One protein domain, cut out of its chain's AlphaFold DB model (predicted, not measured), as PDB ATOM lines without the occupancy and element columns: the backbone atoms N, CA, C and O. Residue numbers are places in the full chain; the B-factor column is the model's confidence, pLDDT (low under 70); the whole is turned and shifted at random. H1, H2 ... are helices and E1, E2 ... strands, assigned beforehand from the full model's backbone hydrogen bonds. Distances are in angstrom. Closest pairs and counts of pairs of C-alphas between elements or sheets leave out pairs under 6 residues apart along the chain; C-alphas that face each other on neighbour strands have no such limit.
ATOM      1  N   ARG A   5     192.973 201.565 248.172       92.12
ATOM      2  CA  ARG A   5     191.945 201.906 247.164       92.12
ATOM      3  C   ARG A   5     191.956 201.033 245.904       92.12
ATOM      4  O   ARG A   5     191.121 201.222 245.027       92.12
ATOM      5  N   SER A   6     192.922 200.128 245.761       91.69
ATOM      6  CA  SER A   6     192.929 199.121 244.690       91.69
ATOM      7  C   SER A   6     192.277 197.805 245.114       91.69
ATOM      8  O   SER A   6     192.144 196.911 244.280       91.69
ATOM      9  N   ILE A   7     191.903 197.686 246.389       94.88
ATOM     10  CA  ILE A   7     191.215 196.536 246.962       94.88
ATOM     11  C   ILE A   7     189.714 196.685 246.705       94.88
ATOM     12  O   ILE A   7     189.145 197.762 246.895       94.88
ATOM     13  N   GLN A   8     189.090 195.609 246.231       95.75
ATOM     14  CA  GLN A   8     187.659 195.549 245.965       95.75
ATOM     15  C   GLN A   8     186.879 195.900 247.236       95.75
ATOM     16  O   GLN A   8     187.223 195.418 248.313       95.75
ATOM     17  N   CYS A   9     185.843 196.726 247.091       95.50
ATOM     18  CA  CYS A   9     185.021 197.303 248.165       95.50
ATOM     19  C   CYS A   9     185.703 198.394 249.015       95.50
ATOM     20  O   CYS A   9     185.027 199.045 249.809       95.50
ATOM     21  N   LEU A  10     187.004 198.654 248.838       95.81
ATOM     22  CA  LEU A  10     187.730 199.736 249.523       95.81
ATOM     23  C   LEU A  10     187.993 200.955 248.619       95.81
ATOM     24  O   LEU A  10     188.646 201.916 249.033       95.81
ATOM     25  N   GLU A  11     187.500 200.957 247.377       94.56
ATOM     26  CA  GLU A  11     187.813 201.975 246.366       94.56
ATOM     27  C   GLU A  11     187.388 203.374 246.834       94.56
ATOM     28  O   GLU A  11     188.154 204.345 246.760       94.56
ATOM     29  N   ASN A  12     186.176 203.446 247.390       94.94
ATOM     30  CA  ASN A  12     185.523 204.677 247.832       94.94
ATOM     31  C   ASN A  12     185.503 204.842 249.357       94.94
ATOM     32  O   ASN A  12     184.918 205.803 249.851       94.94
ATOM     33  N   ALA A  13     186.155 203.944 250.101       96.12
ATOM     34  CA  ALA A  13     186.199 204.018 251.556       96.12
ATOM     35  C   ALA A  13     186.838 205.338 252.020       96.12
ATOM     36  O   ALA A  13     187.833 205.828 251.456       96.12
ATOM     37  N   THR A  14     186.255 205.941 253.050       96.56
ATOM     38  CA  THR A  14     186.830 207.127 253.691       96.56
ATOM     39  C   THR A  14     188.100 206.744 254.461       96.56
ATOM     40  O   THR A  14     188.270 205.583 254.832       96.56
ATOM     41  N   PRO A  15     189.017 207.690 254.737       95.88
ATOM     42  CA  PRO A  15     190.178 207.402 255.579       95.88
ATOM     43  C   PRO A  15     189.808 206.851 256.962       95.88
ATOM     44  O   PRO A  15     190.538 206.014 257.477       95.88
ATOM     45  N   ALA A  16     188.675 207.288 257.530       97.06
ATOM     46  CA  ALA A  16     188.161 206.776 258.798       97.06
ATOM     47  C   ALA A  16     187.773 205.296 258.681       97.06
ATOM     48  O   ALA A  16     188.322 204.479 259.406       97.06
ATOM     49  N   GLN A  17     186.960 204.939 257.680       96.62
ATOM     50  CA  GLN A  17     186.588 203.541 257.425       96.62
ATOM     51  C   GLN A  17     187.805 202.659 257.135       96.62
ATOM     52  O   GLN A  17     187.867 201.528 257.583       96.62
ATOM     53  N   LEU A  18     188.810 203.165 256.411       95.88
ATOM     54  CA  LEU A  18     190.041 202.406 256.166       95.88
ATOM     55  C   LEU A  18     190.854 202.162 257.445       95.88
ATOM     56  O   LEU A  18     191.554 201.151 257.520       95.88
ATOM     57  N   ALA A  19     190.787 203.077 258.414       95.88
ATOM     58  CA  ALA A  19     191.503 202.978 259.683       95.88
ATOM     59  C   ALA A  19     190.855 201.996 260.674       95.88
ATOM     60  O   ALA A  19     191.530 201.573 261.605       95.88
ATOM     61  N   GLU A  20     189.604 201.591 260.447       96.06
ATOM     62  CA  GLU A  20     188.866 200.581 261.230       96.06
ATOM     63  C   GLU A  20     189.327 199.138 260.949       96.06
ATOM     64  O   GLU A  20     188.614 198.189 261.250       96.06
ATOM     65  N   VAL A  21     190.493 198.948 260.327       96.25
ATOM     66  CA  VAL A  21     191.010 197.613 260.017       96.25
ATOM     67  C   VAL A  21     191.330 196.838 261.294       96.25
ATOM     68  O   VAL A  21     192.097 197.298 262.141       96.25
ATOM     69  N   GLU A  22     190.811 195.620 261.388       97.31
ATOM     70  CA  GLU A  22     191.043 194.707 262.504       97.31
ATOM     71  C   GLU A  22     191.639 193.378 262.031       97.31
ATOM     72  O   GLU A  22     191.546 193.003 260.859       97.31
ATOM     73  N   LEU A  23     192.285 192.656 262.950       97.56
ATOM     74  CA  LEU A  23     192.779 191.308 262.683       97.56
ATOM     75  C   LEU A  23     191.646 190.295 262.836       97.56
ATOM     76  O   LEU A  23     191.085 190.137 263.919       97.56
ATOM     77  N   LEU A  24     191.387 189.539 261.773       96.00
ATOM     78  CA  LEU A  24     190.522 188.367 261.808       96.00
ATOM     79  C   LEU A  24     191.393 187.113 261.944       96.00
ATOM     80  O   LEU A  24     191.906 186.561 260.965       96.00
ATOM     81  N   GLY A  25     191.609 186.695 263.192       95.81
ATOM     82  CA  GLY A  25     192.565 185.639 263.524       95.81
ATOM     83  C   GLY A  25     194.012 186.059 263.238       95.81
ATOM     84  O   GLY A  25     194.377 187.220 263.382       95.81
ATOM     85  N   GLU A  26     194.859 185.110 262.837       94.88
ATOM     86  CA  GLU A  26     196.300 185.365 262.660       94.88
ATOM     87  C   GLU A  26     196.662 186.000 261.310       94.88
ATOM     88  O   GLU A  26     197.717 186.617 261.171       94.88
ATOM     89  N   THR A  27     195.829 185.808 260.282       96.06
ATOM     90  CA  THR A  27     196.190 186.148 258.891       96.06
ATOM     91  C   THR A  27     195.107 186.896 258.117       96.06
ATOM     92  O   THR A  27     195.323 187.221 256.945       96.06
ATOM     93  N   GLY A  28     193.961 187.168 258.742       97.25
ATOM     94  CA  GLY A  28     192.862 187.924 258.155       97.25
ATOM     95  C   GLY A  28     192.898 189.398 258.544       97.25
ATOM     96  O   GLY A  28     193.348 189.759 259.629       97.25
ATOM     97  N   LEU A  29     192.411 190.238 257.643       97.00
ATOM     98  CA  LEU A  29     192.087 191.640 257.856       97.00
ATOM     99  C   LEU A  29     190.593 191.804 257.618       97.00
ATOM    100  O   LEU A  29     190.106 191.361 256.577       97.00
ATOM    101  N   HIS A  30     189.919 192.449 258.556       97.56
ATOM    102  CA  HIS A  30     188.486 192.680 258.530       97.56
ATOM    103  C   HIS A  30     188.188 194.173 258.650       97.56
ATOM    104  O   HIS A  30     188.870 194.894 259.379       97.56
ATOM    105  N   TRP A  31     187.171 194.626 257.923       97.50
ATOM    106  CA  TRP A  31     186.576 195.949 258.076       97.50
ATOM    107  C   TRP A  31     185.083 195.792 258.344       97.50
ATOM    108  O   TRP A  31     184.318 195.600 257.399       97.50
ATOM    109  N   GLU A  32     184.676 195.939 259.606       95.81
ATOM    110  CA  GLU A  32     183.287 195.746 260.054       95.81
ATOM    111  C   GLU A  32     182.312 196.646 259.281       95.81
ATOM    112  O   GLU A  32     181.381 196.169 258.638       95.81
ATOM    113  N   THR A  33     182.575 197.956 259.229       96.19
ATOM    114  CA  THR A  33     181.697 198.928 258.546       96.19
ATOM    115  C   THR A  33     181.549 198.666 257.045       96.19
ATOM    116  O   THR A  33     180.556 199.072 256.439       96.19
ATOM    117  N   LEU A  34     182.550 198.045 256.417       95.81
ATOM    118  CA  LEU A  34     182.566 197.780 254.977       95.81
ATOM    119  C   LEU A  34     182.159 196.341 254.640       95.81
ATOM    120  O   LEU A  34     182.025 196.044 253.454       95.81
ATOM    121  N   ASP A  35     181.959 195.493 255.654       95.81
ATOM    122  CA  ASP A  35     181.636 194.069 255.540       95.81
ATOM    123  C   ASP A  35     182.568 193.338 254.561       95.81
ATOM    124  O   ASP A  35     182.140 192.698 253.595       95.81
ATOM    125  N   VAL A  36     183.883 193.511 254.753       95.81
ATOM    126  CA  VAL A  36     184.887 192.869 253.897       95.81
ATOM    127  C   VAL A  36     186.053 192.260 254.645       95.81
ATOM    128  O   VAL A  36     186.620 192.853 255.563       95.81
ATOM    129  N   ASP A  37     186.478 191.113 254.115       96.62
ATOM    130  CA  ASP A  37     187.601 190.330 254.602       96.62
ATOM    131  C   ASP A  37     188.662 190.124 253.526       96.62
ATOM    132  O   ASP A  37     188.373 189.789 252.371       96.62
ATOM    133  N   PHE A  38     189.924 190.235 253.931       96.69
ATOM    134  CA  PHE A  38     191.074 189.910 253.097       96.69
ATOM    135  C   PHE A  38     192.112 189.121 253.878       96.69
ATOM    136  O   PHE A  38     192.319 189.329 255.065       96.69
ATOM    137  N   THR A  39     192.840 188.238 253.199       96.88
ATOM    138  CA  THR A  39     194.006 187.589 253.811       96.88
ATOM    139  C   THR A  39     195.258 188.418 253.556       96.88
ATOM    140  O   THR A  39     195.497 188.871 252.431       96.88
ATOM    141  N   ILE A  40     196.114 188.557 254.569       95.69
ATOM    142  CA  ILE A  40     197.416 189.228 254.443       95.69
ATOM    143  C   ILE A  40     198.232 188.575 253.318       95.69
ATOM    144  O   ILE A  40     198.765 189.264 252.448       95.69
ATOM    145  N   LEU A  41     198.263 187.237 253.270       95.88
ATOM    146  CA  LEU A  41     198.963 186.492 252.220       95.88
ATOM    147  C   LEU A  41     198.391 186.773 250.821       95.88
ATOM    148  O   LEU A  41     199.157 186.884 249.862       95.88
ATOM    149  N   GLY A  42     197.068 186.892 250.689       96.25
ATOM    150  CA  GLY A  42     196.414 187.246 249.431       96.25
ATOM    151  C   GLY A  42     196.838 188.629 248.944       96.25
ATOM    152  O   GLY A  42     197.288 188.764 247.804       96.25
ATOM    153  N   LEU A  43     196.810 189.628 249.829       95.50
ATOM    154  CA  LEU A  43     197.250 190.988 249.513       95.50
ATOM    155  C   LEU A  43     198.740 191.035 249.142       95.50
ATOM    156  O   LEU A  43     199.110 191.696 248.171       95.50
ATOM    157  N   MET A  44     199.596 190.286 249.847       94.56
ATOM    158  CA  MET A  44     201.024 190.165 249.512       94.56
ATOM    159  C   MET A  44     201.261 189.517 248.143       94.56
ATOM    160  O   MET A  44     202.214 189.871 247.451       94.56
ATOM    161  N   LYS A  45     200.385 188.598 247.723       95.44
ATOM    162  CA  LYS A  45     200.402 187.977 246.390       95.44
ATOM    163  C   LYS A  45     199.749 188.843 245.304       95.44
ATOM    164  O   LYS A  45     199.693 188.422 244.151       95.44
ATOM    165  N   GLY A  46     199.264 190.040 245.646       94.19
ATOM    166  CA  GLY A  46     198.605 190.956 244.714       94.19
ATOM    167  C   GLY A  46     197.155 190.588 244.391       94.19
ATOM    168  O   GLY A  46     196.627 191.034 243.374       94.19
ATOM    169  N   ILE A  47     196.509 189.768 245.223       95.44
ATOM    170  CA  ILE A  47     195.090 189.425 245.100       95.44
ATOM    171  C   ILE A  47     194.292 190.489 245.849       95.44
ATOM    172  O   ILE A  47     194.253 190.496 247.075       95.44
ATOM    173  N   PHE A  48     193.670 191.396 245.099       95.38
ATOM    174  CA  PHE A  48     192.945 192.551 245.643       95.38
ATOM    175  C   PHE A  48     191.424 192.430 245.524       95.38
ATOM    176  O   PHE A  48     190.704 193.374 245.810       95.38
ATOM    177  N   GLY A  49     190.915 191.282 245.088       94.56
ATOM    178  CA  GLY A  49     189.487 191.036 244.960       94.56
ATOM    179  C   GLY A  49     189.211 189.815 244.100       94.56
ATOM    180  O   GLY A  49     190.095 189.005 243.817       94.56
ATOM    181  N   THR A  50     187.971 189.703 243.647       95.31
ATOM    182  CA  THR A  50     187.535 188.647 242.735       95.31
ATOM    183  C   THR A  50     188.253 188.727 241.384       95.31
ATOM    184  O   THR A  50     188.626 189.805 240.910       95.31
ATOM    185  N   ALA A  51     188.376 187.589 240.694       94.31
ATOM    186  CA  ALA A  51     188.961 187.540 239.352       94.31
ATOM    187  C   ALA A  51     188.261 188.504 238.375       94.31
ATOM    188  O   ALA A  51     188.928 189.212 237.620       94.31
ATOM    189  N   LYS A  52     186.924 188.590 238.445       95.75
ATOM    190  CA  LYS A  52     186.108 189.507 237.632       95.75
ATOM    191  C   LYS A  52     186.461 190.971 237.897       95.75
ATOM    192  O   LYS A  52     186.623 191.742 236.952       95.75
ATOM    193  N   PHE A  53     186.590 191.354 239.165       94.25
ATOM    194  CA  PHE A  53     186.974 192.712 239.545       94.25
ATOM    195  C   PHE A  53     188.368 193.069 239.019       94.25
ATOM    196  O   PHE A  53     188.548 194.084 238.344       94.25
ATOM    197  N   MET A  54     189.349 192.198 239.257       94.06
ATOM    198  CA  MET A  54     190.727 192.424 238.819       94.06
ATOM    199  C   MET A  54     190.850 192.472 237.290       94.06
ATOM    200  O   MET A  54     191.641 193.249 236.746       94.06
ATOM    201  N   GLU A  55     190.052 191.681 236.569       94.38
ATOM    202  CA  GLU A  55     189.975 191.754 235.114       94.38
ATOM    203  C   GLU A  55     189.387 193.092 234.641       94.38
ATOM    204  O   GLU A  55     189.934 193.711 233.724       94.38
ATOM    205  N   ALA A  56     188.322 193.579 235.282       90.62
ATOM    206  CA  ALA A  56     187.735 194.879 234.966       90.62
ATOM    207  C   ALA A  56     188.741 196.027 235.174       90.62
ATOM    208  O   ALA A  56     188.897 196.865 234.283       90.62
ATOM    209  N   GLN A  57     189.496 196.018 236.279       88.56
ATOM    210  CA  GLN A  57     190.568 196.992 236.533       88.56
ATOM    211  C   GLN A  57     191.657 196.942 235.452       88.56
ATOM    212  O   GLN A  57     192.061 197.975 234.910       88.56
ATOM    213  N   ARG A  58     192.084 195.735 235.059       88.38
ATOM    214  CA  ARG A  58     193.058 195.545 233.973       88.38
ATOM    215  C   ARG A  58     192.548 196.115 232.647       88.38
ATOM    216  O   ARG A  58     193.280 196.845 231.977       88.38
ATOM    217  N   ARG A  59     191.298 195.820 232.277       88.44
ATOM    218  CA  ARG A  59     190.657 196.336 231.055       88.44
ATOM    219  C   ARG A  59     190.533 197.863 231.090       88.44
ATOM    220  O   ARG A  59     190.870 198.521 230.108       88.44
ATOM    221  N   GLY A  60     190.143 198.443 232.227       82.88
ATOM    222  CA  GLY A  60     190.114 199.897 232.427       82.88
ATOM    223  C   GLY A  60     191.492 200.539 232.225       82.88
ATOM    224  O   GLY A  60     191.630 201.540 231.511       82.88
ATOM    225  N   GLY A  61     192.542 199.900 232.749       80.56
ATOM    226  CA  GLY A  61     193.942 200.255 232.511       80.56
ATOM    227  C   GLY A  61     194.333 200.267 231.028       80.56
ATOM    228  O   GLY A  61     195.068 201.159 230.604       80.56
ATOM    229  N   GLN A  62     193.759 199.377 230.221       83.75
ATOM    230  CA  GLN A  62     194.005 199.259 228.778       83.75
ATOM    231  C   GLN A  62     193.091 200.129 227.897       83.75
ATOM    232  O   GLN A  62     193.271 200.151 226.679       83.75
ATOM    233  N   SER A  63     192.128 200.853 228.481       81.94
ATOM    234  CA  SER A  63     191.201 201.706 227.726       81.94
ATOM    235  C   SER A  63     191.935 202.700 226.812       81.94
ATOM    236  O   SER A  63     192.902 203.346 227.220       81.94
ATOM    237  N   ARG A  64     191.448 202.828 225.571       80.94
ATOM    238  CA  ARG A  64     191.951 203.738 224.524       80.94
ATOM    239  C   ARG A  64     190.918 204.807 224.147       80.94
ATOM    240  O   ARG A  64     190.826 205.195 222.987       80.94
ATOM    241  N   SER A  65     190.097 205.251 225.098       84.06
ATOM    242  CA  SER A  65     189.124 206.321 224.839       84.06
ATOM    243  C   SER A  65     189.822 207.621 224.419       84.06
ATOM    244  O   SER A  65     190.959 207.874 224.821       84.06
ATOM    245  N   ALA A  66     189.134 208.471 223.649       85.81
ATOM    246  CA  ALA A  66     189.682 209.754 223.197       85.81
ATOM    247  C   ALA A  66     190.192 210.606 224.376       85.81
ATOM    248  O   ALA A  66     191.317 211.097 224.342       85.81
ATOM    249  N   ALA A  67     189.419 210.670 225.468       86.19
ATOM    250  CA  ALA A  67     189.811 211.358 226.698       86.19
ATOM    251  C   ALA A  67     191.097 210.783 227.327       86.19
ATOM    252  O   ALA A  67     191.966 211.535 227.760       86.19
ATOM    253  N   LYS A  68     191.257 209.453 227.349       82.50
ATOM    254  CA  LYS A  68     192.453 208.799 227.906       82.50
ATOM    255  C   LYS A  68     193.681 208.970 227.013       82.50
ATOM    256  O   LYS A  68     194.788 209.122 227.530       82.50
ATOM    257  N   ILE A  69     193.496 208.976 225.692       86.12
ATOM    258  CA  ILE A  69     194.560 209.288 224.731       86.12
ATOM    259  C   ILE A  69     195.046 210.722 224.946       86.12
ATOM    260  O   ILE A  69     196.252 210.940 225.053       86.12
ATOM    261  N   GLU A  70     194.127 211.677 225.070       87.44
ATOM    262  CA  GLU A  70     194.475 213.084 225.260       87.44
ATOM    263  C   GLU A  70     195.174 213.327 226.603       87.44
ATOM    264  O   GLU A  70     196.237 213.946 226.647       87.44
ATOM    265  N   ALA A  71     194.669 212.724 227.684       85.88
ATOM    266  CA  ALA A  71     195.339 212.749 228.982       85.88
ATOM    267  C   ALA A  71     196.755 212.144 228.916       85.88
ATOM    268  O   ALA A  71     197.696 212.697 229.484       85.88
ATOM    269  N   SER A  72     196.938 211.036 228.191       84.75
ATOM    270  CA  SER A  72     198.254 210.413 227.994       84.75
ATOM    271  C   SER A  72     199.221 211.327 227.234       84.75
ATOM    272  O   SER A  72     200.375 211.465 227.641       84.75
ATOM    273  N   ARG A  73     198.758 212.012 226.177       85.94
ATOM    274  CA  ARG A  73     199.563 213.000 225.434       85.94
ATOM    275  C   ARG A  73     199.981 214.171 226.317       85.94
ATOM    276  O   ARG A  73     201.165 214.499 226.363       85.94
ATOM    277  N   ALA A  74     199.035 214.744 227.061       88.12
ATOM    278  CA  ALA A  74     199.305 215.830 227.999       88.12
ATOM    279  C   ALA A  74     200.317 215.415 229.083       88.12
ATOM    280  O   ALA A  74     201.227 216.177 229.408       88.12
ATOM    281  N   ASN A  75     200.217 214.186 229.601       86.75
ATOM    282  CA  ASN A  75     201.180 213.635 230.561       86.75
ATOM    283  C   ASN A  75     202.554 213.368 229.925       86.75
ATOM    284  O   ASN A  75     203.585 213.606 230.552       86.75
ATOM    285  N   GLY A  76     202.586 212.921 228.668       84.56
ATOM    286  CA  GLY A  76     203.812 212.757 227.887       84.56
ATOM    287  C   GLY A  76     204.589 214.065 227.725       84.56
ATOM    288  O   GLY A  76     205.805 214.073 227.898       84.56
ATOM    289  N   ALA A  77     203.891 215.182 227.494       83.94
ATOM    290  CA  ALA A  77     204.501 216.510 227.397       83.94
ATOM    291  C   ALA A  77     205.143 216.986 228.718       83.94
ATOM    292  O   ALA A  77     206.080 217.778 228.690       83.94
ATOM    293  N   LYS A  78     204.688 216.471 229.870       81.12
ATOM    294  CA  LYS A  78     205.222 216.798 231.209       81.12
ATOM    295  C   LYS A  78     206.425 215.945 231.635       81.12
ATOM    296  O   LYS A  78     206.812 215.982 232.798       81.12
TER     297      LYS A  78
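AT A GLANCE: This is residues 5 to 78 of the 86 residues of an uncharacterized protein of Ensifer sp. NM-2 (UniProt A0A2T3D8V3). A small, loose head built round a three-stranded antiparallel sheet, E1, E2 and E3, with the short helices H1 and H2 near it, runs out into a long helical arm. The arm is made of H3 and then H4, which turns aside at the far end; residues 58 to 63, 65 to 71 and 73 to 78 stand free, and the arm makes much of the length. The stretch before H1, residues 5 to 14, has no named element and leads into H1 at the head. The printed part has 74 residues, with four named helices and three named strands in the order H1, E1, E2, E3, H2, H3, H4, sheet order E1, E2, E3, and the class is mixed, helices and strands. The whole is loose and elongated, with a radius of gyration of the C-alphas of 16.1 A and spans of 48 by 26 by 20 A.

IN THESE COORDINATES: In the sheet, E1 is residues 22 to 24, 6.4 A long from first to last C-alpha, E2 residues 28 to 31, 10.2 A, and E3 residues 36 to 39, 10.5 A. H1, residues 15 to 19, begins with C-alpha 15 at (190.178, 207.402, 255.579). H2 is residues 40 to 44; each of these two helices measures 6.2 A. H3 is residues 51 to 62, 16.6 A, with C-alpha 51 at (188.961, 187.540, 239.352). H4 is residues 66 to 77, 16.8 A, and ends with C-alpha 77 at (204.501, 216.510, 227.397).

HOW THE PARTS SIT: E1, E2 and E3 form a meander, each strand the antiparallel neighbour of the one before. E1 and E2 are a hairpin, their directions 133 degrees apart, with N 22 and O 30 at 2.9 A. E2 and E3 are a hairpin at 160 degrees, with N 29 and O 38 at 2.7 A. H2 only grazes the sheet, with its residues 40 to 43; the closest C-alphas of E2 and H2, those of Gly 28 and Ile 40, are 6.0 A apart. H1 is not on the sheet; its closest C-alpha pair with E2, Leu 18 and Trp 31, is 7.6 A apart. H3 is apart from H2, and H4 is apart from H3. In H1, H2, H3 and H4 every O i to N i+4 pair is within hydrogen-bond range.

THE WHOLE: The C-alphas farthest apart, those of Gly 25 and Ala 77, are 49.0 A from each other. Without the stretches that stand free, the body of 55 residues spans 41 by 24 by 19 A. The printed part has no cut. No link is long; the link from H2 to H3, 6 residues, is short, and the others are tight. The mean pLDDT of the printed part is 92.4, that of H4 is 86, and no printed residue is under 70.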